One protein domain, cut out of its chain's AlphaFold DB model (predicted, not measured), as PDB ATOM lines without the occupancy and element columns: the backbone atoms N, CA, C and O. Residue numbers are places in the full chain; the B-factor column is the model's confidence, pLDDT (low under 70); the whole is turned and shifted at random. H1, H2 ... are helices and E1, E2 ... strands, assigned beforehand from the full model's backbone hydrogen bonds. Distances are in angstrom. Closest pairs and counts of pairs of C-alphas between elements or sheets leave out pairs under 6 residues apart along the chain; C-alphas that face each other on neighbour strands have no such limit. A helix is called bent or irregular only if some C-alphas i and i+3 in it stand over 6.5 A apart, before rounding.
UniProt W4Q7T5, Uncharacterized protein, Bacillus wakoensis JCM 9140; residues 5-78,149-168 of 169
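AT A GLANCE: This is residues 5 to 78 and 149 to 168 of the 169 residues of an uncharacterized protein of Bacillus wakoensis JCM 9140 (UniProt W4Q7T5). A strongly twisted six-stranded sheet, sharply bent along E2, has helix H1 over one face, and the hairpin E7 and E8 reaches out at one end of the long axis. The 94 printed residues run E1 E2 E3 H1 E4 E5 E6 E7 E8, mostly strand; both sheets are antiparallel, the larger branched. The whole is compact, with a radius of gyration of the C-alphas of 13.6 A and spans of 42 by 29 by 23 A.

IN THESE COORDINATES: Find C-alpha 14 at (193.385, 225.692, 147.566); from there E2, residues 14 to 23, runs 22.7 A and bends by 88 degrees at residue 17. The other strands of the branched sheet are E1, residues 5 to 9, E3, residues 29 to 32, E4, residues 47 to 52, 16.1 A from first to last C-alpha, E5, residues 62 to 65, and E6, residues 69 to 76, 17.7 A from first to last C-alpha. H1, 35 to 44, starts at C-alpha 35 (191.889, 208.501, 150.762) and spans 14.6 A. E7, 153 to 157, precedes E8, 163 to 167, which ends at C-alpha 167 (180.896, 213.805, 139.008).

HOW THE PARTS SIT: E1 and E3 lie on one side of E2 (N 7 to O 15, 3.0 A; N 22 to O 30, 2.9 A), E4 on the other (N 21 to O 49, 2.8 A); E1, E2 and E3 form a meander, each strand the antiparallel neighbour of the one before. E6 pairs with E1 (N 6 to O 73, 2.8 A), E5 with E4 (N 50 to O 62, 2.9 A). H1, with every O i to N i+4 pair within hydrogen-bond range, is on the sheet at a height of 8.1 A, only just over E4: 4 of its C-alphas fall on E4, 2 on E2. In the hairpin E7 and E8, N 156 and O 164 are 2.9 A apart; the closest C-alphas of E6 and E7, Asp 70 and Asn 153, are 4.9 A apart.

THE WHOLE: The farthest C-alphas, Glu 26 and Glu 159, are 44.8 A apart. Residues 79 to 148 are cut out, with 16.3 A between C-alphas 78 and 149; no link printed whole is long. Mean pLDDT of the printed part is 81.0, but 19 residues are under 70, among them 55 to 59 and 161 to 164.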
ATOM      1  N   PHE A   5     195.065 217.048 154.456       86.69
ATOM      2  CA  PHE A   5     194.649 217.010 153.064       86.69
ATOM      3  C   PHE A   5     194.672 218.415 152.472       86.69
ATOM      4  O   PHE A   5     194.498 219.414 153.174       86.69
ATOM      5  N   ALA A   6     194.865 218.490 151.159       84.44
ATOM      6  CA  ALA A   6     194.619 219.680 150.362       84.44
ATOM      7  C   ALA A   6     193.306 219.498 149.612       84.44
ATOM      8  O   ALA A   6     193.119 218.507 148.907       84.44
ATOM      9  N   VAL A   7     192.414 220.479 149.725       86.88
ATOM     10  CA  VAL A   7     191.152 220.483 148.989       86.88
ATOM     11  C   VAL A   7     191.178 221.594 147.956       86.88
ATOM     12  O   VAL A   7     191.382 222.767 148.282       86.88
ATOM     13  N   TYR A   8     190.952 221.216 146.705       83.44
ATOM     14  CA  TYR A   8     190.804 222.130 145.583       83.44
ATOM     15  C   TYR A   8     189.325 222.290 145.265       83.44
ATOM     16  O   TYR A   8     188.600 221.303 145.143       83.44
ATOM     17  N   ASN A   9     188.872 223.535 145.133       81.31
ATOM     18  CA  ASN A   9     187.508 223.831 144.709       81.31
ATOM     19  C   ASN A   9     187.431 224.244 143.231       81.31
ATOM     20  O   ASN A   9     188.449 224.462 142.578       81.31
ATOM     21  N   ARG A  10     186.206 224.440 142.723       69.12
ATOM     22  CA  ARG A  10     185.908 224.846 141.330       69.12
ATOM     23  C   ARG A  10     186.660 226.089 140.823       69.12
ATOM     24  O   ARG A  10     186.820 226.254 139.622       69.12
ATOM     25  N   LYS A  11     187.072 227.002 141.707       65.50
ATOM     26  CA  LYS A  11     187.836 228.208 141.329       65.50
ATOM     27  C   LYS A  11     189.354 227.983 141.420       65.50
ATOM     28  O   LYS A  11     190.108 228.951 141.411       65.50
ATOM     29  N   HIS A  12     189.786 226.731 141.575       60.59
ATOM     30  CA  HIS A  12     191.140 226.324 141.948       60.59
ATOM     31  C   HIS A  12     191.655 227.000 143.229       60.59
ATOM     32  O   HIS A  12     192.865 227.064 143.455       60.59
ATOM     33  N   TYR A  13     190.757 227.485 144.101       63.81
ATOM     34  CA  TYR A  13     191.188 227.924 145.422       63.81
ATOM     35  C   TYR A  13     191.556 226.691 146.235       63.81
ATOM     36  O   TYR A  13     190.754 225.768 146.410       63.81
ATOM     37  N   LYS A  14     192.799 226.707 146.707       71.75
ATOM     38  CA  LYS A  14     193.385 225.692 147.566       71.75
ATOM     39  C   LYS A  14     193.026 226.011 149.012       71.75
ATOM     40  O   LYS A  14     193.356 227.097 149.485       71.75
ATOM     41  N   THR A  15     192.421 225.052 149.704       78.75
ATOM     42  CA  THR A  15     192.333 225.071 151.168       78.75
ATOM     43  C   THR A  15     193.311 224.033 151.701       78.75
ATOM     44  O   THR A  15     193.181 222.844 151.400       78.75
ATOM     45  N   TRP A  16     194.344 224.495 152.402       77.75
ATOM     46  CA  TRP A  16     195.434 223.668 152.913       77.75
ATOM     47  C   TRP A  16     196.151 224.388 154.069       77.75
ATOM     48  O   TRP A  16     196.406 225.582 153.935       77.75
ATOM     49  N   PRO A  17     196.609 223.670 155.108       81.12
ATOM     50  CA  PRO A  17     196.343 222.259 155.376       81.12
ATOM     51  C   PRO A  17     194.982 222.090 156.046       81.12
ATOM     52  O   PRO A  17     194.634 222.860 156.941       81.12
ATOM     53  N   VAL A  18     194.216 221.077 155.629       86.38
ATOM     54  CA  VAL A  18     192.928 220.774 156.262       86.38
ATOM     55  C   VAL A  18     192.870 219.360 156.804       86.38
ATOM     56  O   VAL A  18     193.369 218.428 156.182       86.38
ATOM     57  N   THR A  19     192.205 219.186 157.937       88.69
ATOM     58  CA  THR A  19     191.730 217.862 158.356       88.69
ATOM     59  C   THR A  19     190.310 217.673 157.853       88.69
ATOM     60  O   THR A  19     189.504 218.597 157.969       88.69
ATOM     61  N   LEU A  20     190.007 216.494 157.314       91.88
ATOM     62  CA  LEU A  20     188.685 216.142 156.809       91.88
ATOM     63  C   LEU A  20     187.906 215.313 157.830       91.88
ATOM     64  O   LEU A  20     188.478 214.507 158.563       91.88
ATOM     65  N   TYR A  21     186.592 215.512 157.857       93.31
ATOM     66  CA  TYR A  21     185.686 214.849 158.782       93.31
ATOM     67  C   TYR A  21     184.397 214.409 158.084       93.31
ATOM     68  O   TYR A  21     183.838 215.134 157.253       93.31
ATOM     69  N   GLY A  22     183.916 213.232 158.476       93.06
ATOM     70  CA  GLY A  22     182.530 212.817 158.296       93.06
ATOM     71  C   GLY A  22     181.686 213.223 159.504       93.06
ATOM     72  O   GLY A  22     182.216 213.716 160.503       93.06
ATOM     73  N   MET A  23     180.373 213.038 159.405       93.19
ATOM     74  CA  MET A  23     179.445 213.256 160.515       93.19
ATOM     75  C   MET A  23     178.449 212.107 160.573       93.19
ATOM     76  O   MET A  23     177.744 211.876 159.597       93.19
ATOM     77  N   ASP A  24     178.408 211.384 161.681       90.56
ATOM     78  CA  ASP A  24     177.494 210.252 161.834       90.56
ATOM     79  C   ASP A  24     176.031 210.685 162.069       90.56
ATOM     80  O   ASP A  24     175.689 211.873 162.072       90.56
ATOM     81  N   GLU A  25     175.145 209.699 162.234       87.88
ATOM     82  CA  GLU A  25     173.713 209.912 162.483       87.88
ATOM     83  C   GLU A  25     173.431 210.608 163.828       87.88
ATOM     84  O   GLU A  25     172.377 211.222 163.996       87.88
ATOM     85  N   GLU A  26     174.384 210.571 164.764       90.38
ATOM     86  CA  GLU A  26     174.316 211.243 166.066       90.38
ATOM     87  C   GLU A  26     174.895 212.669 166.025       90.38
ATOM     88  O   GLU A  26     175.028 213.319 167.064       90.38
ATOM     89  N   TYR A  27     175.201 213.186 164.830       85.75
ATOM     90  CA  TYR A  27     175.811 214.501 164.609       85.75
ATOM     91  C   TYR A  27     177.212 214.648 165.224       85.75
ATOM     92  O   TYR A  27     177.651 215.767 165.516       85.75
ATOM     93  N   GLN A  28     177.945 213.546 165.396       88.88
ATOM     94  CA  GLN A  28     179.328 213.576 165.862       88.88
ATOM     95  C   GLN A  28     180.307 213.552 164.690       88.88
ATOM     96  O   GLN A  28     180.153 212.811 163.718       88.88
ATOM     97  N   TYR A  29     181.345 214.385 164.785       90.69
ATOM     98  CA  TYR A  29     182.413 214.422 163.792       90.69
ATOM     99  C   TYR A  29     183.420 213.301 164.033       90.69
ATOM    100  O   TYR A  29     183.967 213.182 165.129       90.69
ATOM    101  N   PHE A  30     183.764 212.574 162.974       91.44
ATOM    102  CA  PHE A  30     184.865 211.612 162.976       91.44
ATOM    103  C   PHE A  30     185.872 211.964 161.881       91.44
ATOM    104  O   PHE A  30     185.486 212.427 160.806       91.44
ATOM    105  N   SER A  31     187.169 211.815 162.161       91.00
ATOM    106  CA  SER A  31     188.209 212.183 161.195       91.00
ATOM    107  C   SER A  31     188.319 211.147 160.082       91.00
ATOM    108  O   SER A  31     188.297 209.946 160.338       91.00
ATOM    109  N   LEU A  32     188.459 211.637 158.854       92.25
ATOM    110  CA  LEU A  32     188.747 210.839 157.669       92.25
ATOM    111  C   LEU A  32     190.251 210.945 157.424       92.25
ATOM    112  O   LEU A  32     190.745 212.019 157.081       92.25
ATOM    113  N   ASN A  33     190.981 209.863 157.668       88.94
ATOM    114  CA  ASN A  33     192.443 209.866 157.714       88.94
ATOM    115  C   ASN A  33     193.071 209.240 156.464       88.94
ATOM    116  O   ASN A  33     194.245 209.462 156.191       88.94
ATOM    117  N   THR A  34     192.301 208.491 155.675       88.69
ATOM    118  CA  THR A  34     192.777 207.845 154.442       88.69
ATOM    119  C   THR A  34     192.005 208.331 153.217       88.69
ATOM    120  O   THR A  34     190.876 208.820 153.322       88.69
ATOM    121  N   LYS A  35     192.594 208.188 152.021       88.19
ATOM    122  CA  LYS A  35     191.889 208.501 150.762       88.19
ATOM    123  C   LYS A  35     190.653 207.631 150.584       88.19
ATOM    124  O   LYS A  35     189.639 208.094 150.070       88.19
ATOM    125  N   GLU A  36     190.742 206.378 151.004       88.88
ATOM    126  CA  GLU A  36     189.693 205.373 150.914       88.88
ATOM    127  C   GLU A  36     188.502 205.740 151.807       88.88
ATOM    128  O   GLU A  36     187.358 205.659 151.357       88.88
ATOM    129  N   GLU A  37     188.753 206.225 153.027       91.94
ATOM    130  CA  GLU A  37     187.715 206.759 153.917       91.94
ATOM    131  C   GLU A  37     187.028 207.982 153.307       91.94
ATOM    132  O   GLU A  37     185.799 208.026 153.233       91.94
ATOM    133  N   VAL A  38     187.808 208.948 152.805       91.06
ATOM    134  CA  VAL A  38     187.270 210.149 152.144       91.06
ATOM    135  C   VAL A  38     186.423 209.772 150.926       91.06
ATOM    136  O   VAL A  38     185.329 210.307 150.741       91.06
ATOM    137  N   ARG A  39     186.895 208.825 150.106       91.00
ATOM    138  CA  ARG A  39     186.162 208.313 148.943       91.00
ATOM    139  C   ARG A  39     184.845 207.672 149.359       91.00
ATOM    140  O   ARG A  39     183.809 208.032 148.808       91.00
ATOM    141  N   THR A  40     184.886 206.749 150.316       91.62
ATOM    142  CA  THR A  40     183.700 206.021 150.792       91.62
ATOM    143  C   THR A  40     182.667 206.992 151.353       91.62
ATOM    144  O   THR A  40     181.483 206.898 151.036       91.62
ATOM    145  N   TRP A  41     183.125 207.987 152.116       94.12
ATOM    146  CA  TRP A  41     182.273 209.039 152.653       94.12
ATOM    147  C   TRP A  41     181.598 209.867 151.555       94.12
ATOM    148  O   TRP A  41     180.390 210.082 151.591       94.12
ATOM    149  N   LEU A  42     182.349 210.315 150.546       91.31
ATOM    150  CA  LEU A  42     181.794 211.116 149.451       91.31
ATOM    151  C   LEU A  42     180.895 210.312 148.500       91.31
ATOM    152  O   LEU A  42     180.127 210.913 147.752       91.31
ATOM    153  N   GLN A  43     180.958 208.980 148.501       89.44
ATOM    154  CA  GLN A  43     180.025 208.142 147.739       89.44
ATOM    155  C   GLN A  43     178.635 208.085 148.383       89.44
ATOM    156  O   GLN A  43     177.638 208.007 147.669       89.44
ATOM    157  N   THR A  44     178.557 208.148 149.713       89.12
ATOM    158  CA  THR A  44     177.293 208.060 150.461       89.12
ATOM    159  C   THR A  44     176.748 209.427 150.870       89.12
ATOM    160  O   THR A  44     175.534 209.619 150.920       89.12
ATOM    161  N   SER A  45     177.626 210.401 151.118       90.25
ATOM    162  CA  SER A  45     177.279 211.752 151.554       90.25
ATOM    163  C   SER A  45     177.513 212.792 150.457       90.25
ATOM    164  O   SER A  45     178.510 212.777 149.737       90.25
ATOM    165  N   ASN A  46     176.623 213.783 150.379       90.88
ATOM    166  CA  ASN A  46     176.781 214.934 149.485       90.88
ATOM    167  C   ASN A  46     177.643 216.060 150.090       90.88
ATOM    168  O   ASN A  46     177.789 217.129 149.498       90.88
ATOM    169  N   LYS A  47     178.191 215.863 151.289       92.62
ATOM    170  CA  LYS A  47     179.000 216.869 151.977       92.62
ATOM    171  C   LYS A  47     180.084 216.245 152.838       92.62
ATOM    172  O   LYS A  47     179.934 215.136 153.346       92.62
ATOM    173  N   ILE A  48     181.155 216.994 153.026       93.50
ATOM    174  CA  ILE A  48     182.265 216.678 153.916       93.50
ATOM    175  C   ILE A  48     182.545 217.900 154.778       93.50
ATOM    176  O   ILE A  48     182.221 219.027 154.400       93.50
ATOM    177  N   TYR A  49     183.146 217.683 155.934       92.62
ATOM    178  CA  TYR A  49     183.528 218.765 156.819       92.62
ATOM    179  C   TYR A  49     185.040 218.890 156.863       92.62
ATOM    180  O   TYR A  49     185.757 217.903 156.704       92.62
ATOM    181  N   TYR A  50     185.538 220.102 157.068       90.94
ATOM    182  CA  TYR A  50     186.969 220.338 157.151       90.94
ATOM    183  C   TYR A  50     187.318 221.357 158.232       90.94
ATOM    184  O   TYR A  50     186.539 222.263 158.533       90.94
ATOM    185  N   ARG A  51     188.509 221.217 158.811       88.25
ATOM    186  CA  ARG A  51     189.116 222.225 159.687       88.25
ATOM    187  C   ARG A  51     190.348 222.791 159.006       88.25
ATOM    188  O   ARG A  51     191.228 222.022 158.635       88.25
ATOM    189  N   ASP A  52     190.379 224.108 158.846       86.25
ATOM    190  CA  ASP A  52     191.509 224.843 158.280       86.25
ATOM    191  C   ASP A  52     192.546 225.134 159.370       86.25
ATOM    192  O   ASP A  52     192.221 225.741 160.391       86.25
ATOM    193  N   HIS A  53     193.781 224.679 159.162       78.81
ATOM    194  CA  HIS A  53     194.893 224.892 160.092       78.81
ATOM    195  C   HIS A  53     195.778 226.090 159.714       78.81
ATOM    196  O   HIS A  53     196.739 226.393 160.422       78.81
ATOM    197  N   GLU A  54     195.494 226.791 158.610       72.62
ATOM    198  CA  GLU A  54     196.176 228.043 158.261       72.62
ATOM    199  C   GLU A  54     195.533 229.252 158.960       72.62
ATOM    200  O   GLU A  54     196.246 230.144 159.425       72.62
ATOM    201  N   ASN A  55     194.203 229.266 159.105       68.50
ATOM    202  CA  ASN A  55     193.476 230.319 159.817       68.50
ATOM    203  C   ASN A  55     193.154 229.920 161.264       68.50
ATOM    204  O   ASN A  55     192.049 229.480 161.572       68.50
ATOM    205  N   GLU A  56     194.079 230.182 162.190       58.19
ATOM    206  CA  GLU A  56     193.876 229.949 163.637       58.19
ATOM    207  C   GLU A  56     192.648 230.688 164.211       58.19
ATOM    208  O   GLU A  56     192.044 230.243 165.186       58.19
ATOM    209  N   LYS A  57     192.230 231.796 163.583       56.16
ATOM    210  CA  LYS A  57     191.021 232.551 163.961       56.16
ATOM    211  C   LYS A  57     189.711 231.871 163.542       56.16
ATOM    212  O   LYS A  57     188.652 232.266 164.016       56.16
ATOM    213  N   GLU A  58     189.774 230.859 162.681       59.91
ATOM    214  CA  GLU A  58     188.631 230.121 162.141       59.91
ATOM    215  C   GLU A  58     188.740 228.624 162.472       59.91
ATOM    216  O   GLU A  58     188.479 227.767 161.634       59.91
ATOM    217  N   ALA A  59     189.081 228.301 163.725       62.62
ATOM    218  CA  ALA A  59     189.210 226.926 164.227       62.62
ATOM    219  C   ALA A  59     187.906 226.092 164.180       62.62
ATOM    220  O   ALA A  59     187.895 224.915 164.556       62.62
ATOM    221  N   ALA A  60     186.796 226.691 163.743       80.88
ATOM    222  CA  ALA A  60     185.527 226.008 163.570       80.88
ATOM    223  C   ALA A  60     185.582 225.050 162.374       80.88
ATOM    224  O   ALA A  60     186.076 225.379 161.296       80.88
ATOM    225  N   THR A  61     185.021 223.861 162.567       85.06
ATOM    226  CA  THR A  61     184.784 222.913 161.482       85.06
ATOM    227  C   THR A  61     183.771 223.513 160.501       85.06
ATOM    228  O   THR A  61     182.692 223.946 160.906       85.06
ATOM    229  N   LYS A  62     184.121 223.553 159.214       89.00
ATOM    230  CA  LYS A  62     183.305 224.111 158.128       89.00
ATOM    231  C   LYS A  62     182.739 223.003 157.256       89.00
ATOM    232  O   LYS A  62     183.363 221.960 157.084       89.00
ATOM    233  N   GLU A  63     181.570 223.251 156.682       91.00
ATOM    234  CA  GLU A  63     180.945 222.359 155.708       91.00
ATOM    235  C   GLU A  63     181.442 222.668 154.289       91.00
ATOM    236  O   GLU A  63     181.622 223.829 153.915       91.00
ATOM    237  N   LEU A  64     181.628 221.618 153.490       89.69
ATOM    238  CA  LEU A  64     181.920 221.699 152.068       89.69
ATOM    239  C   LEU A  64     181.057 220.692 151.303       89.69
ATOM    240  O   LEU A  64     181.081 219.489 151.573       89.69
ATOM    241  N   LEU A  65     180.293 221.175 150.323       90.44
ATOM    242  CA  LEU A  65     179.467 220.303 149.492       90.44
ATOM    243  C   LEU A  65     180.343 219.552 148.495       90.44
ATOM    244  O   LEU A  65     181.240 220.134 147.885       90.44
ATOM    245  N   LYS A  66     180.017 218.282 148.239       88.69
ATOM    246  CA  LYS A  66     180.697 217.443 147.247       88.69
ATOM    247  C   LYS A  66     180.772 218.129 145.887       88.69
ATOM    248  O   LYS A  66     181.819 218.110 145.260       88.69
ATOM    249  N   SER A  67     179.708 218.815 145.465       85.12
ATOM    250  CA  SER A  67     179.639 219.569 144.201       85.12
ATOM    251  C   SER A  67     180.611 220.753 144.094       85.12
ATOM    252  O   SER A  67     180.825 221.280 143.000       85.12
ATOM    253  N   GLN A  68     181.183 221.201 145.214       86.38
ATOM    254  CA  GLN A  68     182.158 222.292 145.270       86.38
ATOM    255  C   GLN A  68     183.604 221.789 145.225       86.38
ATOM    256  O   GLN A  68     184.512 222.603 145.042       86.38
ATOM    257  N   ILE A  69     183.812 220.480 145.380       87.00
ATOM    258  CA  ILE A  69     185.125 219.842 145.454       87.00
ATOM    259  C   ILE A  69     185.545 219.401 144.057       87.00
ATOM    260  O   ILE A  69     184.818 218.687 143.381       87.00
ATOM    261  N   ASP A  70     186.724 219.824 143.632       84.94
ATOM    262  CA  ASP A  70     187.368 219.370 142.399       84.94
ATOM    263  C   ASP A  70     188.192 218.120 142.699       84.94
ATOM    264  O   ASP A  70     187.814 216.995 142.366       84.94
ATOM    265  N   THR A  71     189.260 218.317 143.466       84.75
ATOM    266  CA  THR A  71     190.223 217.273 143.810       84.75
ATOM    267  C   THR A  71     190.580 217.365 145.288       84.75
ATOM    268  O   THR A  71     190.735 218.462 145.836       84.75
ATOM    269  N   ILE A  72     190.744 216.210 145.929       86.62
ATOM    270  CA  ILE A  72     191.318 216.084 147.270       86.62
ATOM    271  C   ILE A  72     192.672 215.389 147.142       86.62
ATOM    272  O   ILE A  72     192.761 214.308 146.571       86.62
ATOM    273  N   VAL A  73     193.726 215.998 147.677       84.50
ATOM    274  CA  VAL A  73     195.086 215.439 147.689       84.50
ATOM    275  C   VAL A  73     195.492 215.156 149.131       84.50
ATOM    276  O   VAL A  73     195.247 215.981 150.006       84.50
ATOM    277  N   GLY A  74     196.108 214.007 149.387       82.44
ATOM    278  CA  GLY A  74     196.518 213.558 150.722       82.44
ATOM    279  C   GLY A  74     196.105 212.105 150.984       82.44
ATOM    280  O   GLY A  74     195.644 211.469 150.045       82.44
ATOM    281  N   PRO A  75     196.243 211.568 152.208       80.50
ATOM    282  CA  PRO A  75     196.847 212.236 153.354       80.50
ATOM    283  C   PRO A  75     198.313 212.565 153.060       80.50
ATOM    284  O   PRO A  75     199.065 211.732 152.556       80.50
ATOM    285  N   VAL A  76     198.701 213.813 153.295       75.81
ATOM    286  CA  VAL A  76     200.079 214.263 153.103       75.81
ATOM    287  C   VAL A  76     200.824 213.973 154.392       75.81
ATOM    288  O   VAL A  76     200.508 214.545 155.436       75.81
ATOM    289  N   GLN A  77     201.812 213.085 154.307       67.44
ATOM    290  CA  GLN A  77     202.666 212.750 155.436       67.44
ATOM    291  C   GLN A  77     203.501 213.978 155.788       67.44
ATOM    292  O   GLN A  77     204.450 214.330 155.092       67.44
ATOM    293  N   LEU A  78     203.097 214.663 156.849       62.31
ATOM    294  CA  LEU A  78     203.865 215.738 157.445       62.31
ATOM    295  C   LEU A  78     204.471 215.183 158.726       62.31
ATOM    296  O   LEU A  78     203.743 214.904 159.683       62.31
ATOM    297  N   GLY A 149     195.921 212.287 143.592       71.38
ATOM    298  CA  GLY A 149     194.737 212.872 144.211       71.38
ATOM    299  C   GLY A 149     193.440 212.115 143.906       71.38
ATOM    300  O   GLY A 149     193.245 211.530 142.841       71.38
ATOM    301  N   LEU A 150     192.497 212.177 144.845       79.75
ATOM    302  CA  LEU A 150     191.123 211.737 144.652       79.75
ATOM    303  C   LEU A 150     190.351 212.806 143.865       79.75
ATOM    304  O   LEU A 150     189.967 213.842 144.415       79.75
ATOM    305  N   ILE A 151     190.104 212.544 142.581       78.94
ATOM    306  CA  ILE A 151     189.244 213.386 141.742       78.94
ATOM    307  C   ILE A 151     187.788 213.145 142.151       78.94
ATOM    308  O   ILE A 151     187.280 212.030 142.031       78.94
ATOM    309  N   VAL A 152     187.121 214.190 142.641       75.75
ATOM    310  CA  VAL A 152     185.722 214.125 143.095       75.75
ATOM    311  C   VAL A 152     184.786 214.559 141.973       75.75
ATOM    312  O   VAL A 152     183.828 213.859 141.644       75.75
ATOM    313  N   ASN A 153     185.096 215.684 141.332       76.12
ATOM    314  CA  ASN A 153     184.390 216.154 140.150       76.12
ATOM    315  C   ASN A 153     185.390 216.588 139.088       76.12
ATOM    316  O   ASN A 153     186.376 217.237 139.403       76.12
ATOM    317  N   LEU A 154     185.081 216.313 137.823       69.75
ATOM    318  CA  LEU A 154     185.791 216.904 136.698       69.75
ATOM    319  C   LEU A 154     185.030 218.146 136.223       69.75
ATOM    320  O   LEU A 154     183.887 218.046 135.771       69.75
ATOM    321  N   PHE A 155     185.651 219.320 136.313       62.22
ATOM    322  CA  PHE A 155     185.075 220.556 135.784       62.22
ATOM    323  C   PHE A 155     185.551 220.794 134.347       62.22
ATOM    324  O   PHE A 155     186.734 221.010 134.103       62.22
ATOM    325  N   VAL A 156     184.619 220.786 133.394       68.38
ATOM    326  CA  VAL A 156     184.899 220.994 131.965       68.38
ATOM    327  C   VAL A 156     184.254 222.299 131.514       68.38
ATOM    328  O   VAL A 156     183.095 222.563 131.828       68.38
ATOM    329  N   LEU A 157     184.994 223.128 130.780       60.81
ATOM    330  CA  LEU A 157     184.419 224.279 130.085       60.81
ATOM    331  C   LEU A 157     183.614 223.778 128.885       60.81
ATOM    332  O   LEU A 157     184.157 223.104 128.013       60.81
ATOM    333  N   ASP A 158     182.323 224.091 128.851       72.69
ATOM    334  CA  ASP A 158     181.515 223.857 127.661       72.69
ATOM    335  C   ASP A 158     181.804 224.896 126.565       72.69
ATOM    336  O   ASP A 158     182.471 225.910 126.787       72.69
ATOM    337  N   GLU A 159     181.260 224.657 125.372       73.50
ATOM    338  CA  GLU A 159     181.402 225.542 124.207       73.50
ATOM    339  C   GLU A 159     180.852 226.964 124.443       73.50
ATOM    340  O   GLU A 159     181.168 227.883 123.692       73.50
ATOM    341  N   SER A 160     180.060 227.173 125.502       72.88
ATOM    342  CA  SER A 160     179.537 228.484 125.908       72.88
ATOM    343  C   SER A 160     180.420 229.204 126.940       72.88
ATOM    344  O   SER A 160     180.062 230.285 127.411       72.88
ATOM    345  N   GLY A 161     181.562 228.615 127.311       61.56
ATOM    346  CA  GLY A 161     182.465 229.138 128.336       61.56
ATOM    347  C   GLY A 161     181.954 228.943 129.768       61.56
ATOM    348  O   GLY A 161     182.464 229.578 130.694       61.56
ATOM    349  N   LYS A 162     180.949 228.082 129.984       67.50
ATOM    350  CA  LYS A 162     180.439 227.739 131.317       67.50
ATOM    351  C   LYS A 162     181.064 226.437 131.803       67.50
ATOM    352  O   LYS A 162     181.125 225.445 131.086       67.50
ATOM    353  N   PHE A 163     181.491 226.414 133.065       59.25
ATOM    354  CA  PHE A 163     181.968 225.183 133.696       59.25
ATOM    355  C   PHE A 163     180.800 224.226 133.953       59.25
ATOM    356  O   PHE A 163     179.935 224.537 134.781       59.25
ATOM    357  N   LYS A 164     180.817 223.062 133.306       68.12
ATOM    358  CA  LYS A 164     180.000 221.891 133.625       68.12
ATOM    359  C   LYS A 164     180.749 220.981 134.592       68.12
ATOM    360  O   LYS A 164     181.956 220.796 134.472       68.12
ATOM    361  N   THR A 165     180.021 220.424 135.550       70.25
ATOM    362  CA  THR A 165     180.554 219.467 136.522       70.25
ATOM    363  C   THR A 165     180.217 218.055 136.061       70.25
ATOM    364  O   THR A 165     179.045 217.752 135.845       70.25
ATOM    365  N   HIS A 166     181.225 217.197 135.943       72.88
ATOM    366  CA  HIS A 166     181.082 215.766 135.699       72.88
ATOM    367  C   HIS A 166     181.521 215.005 136.956       72.88
ATOM    368  O   HIS A 166     182.728 214.824 137.150       72.88
ATOM    369  N   PRO A 167     180.577 214.587 137.819       74.94
ATOM    370  CA  PRO A 167     180.896 213.805 139.008       74.94
ATOM    371  C   PRO A 167     181.673 212.544 138.633       74.94
ATOM    372  O   PRO A 167     181.273 211.826 137.717       74.94
ATOM    373  N   GLN A 168     182.797 212.314 139.306       78.75
ATOM    374  CA  GLN A 168     183.603 211.094 139.152       78.75
ATOM    375  C   GLN A 168     183.380 210.121 140.315       78.75
ATOM    376  O   GLN A 168     183.675 208.931 140.204       78.75
TER     377      GLN A 168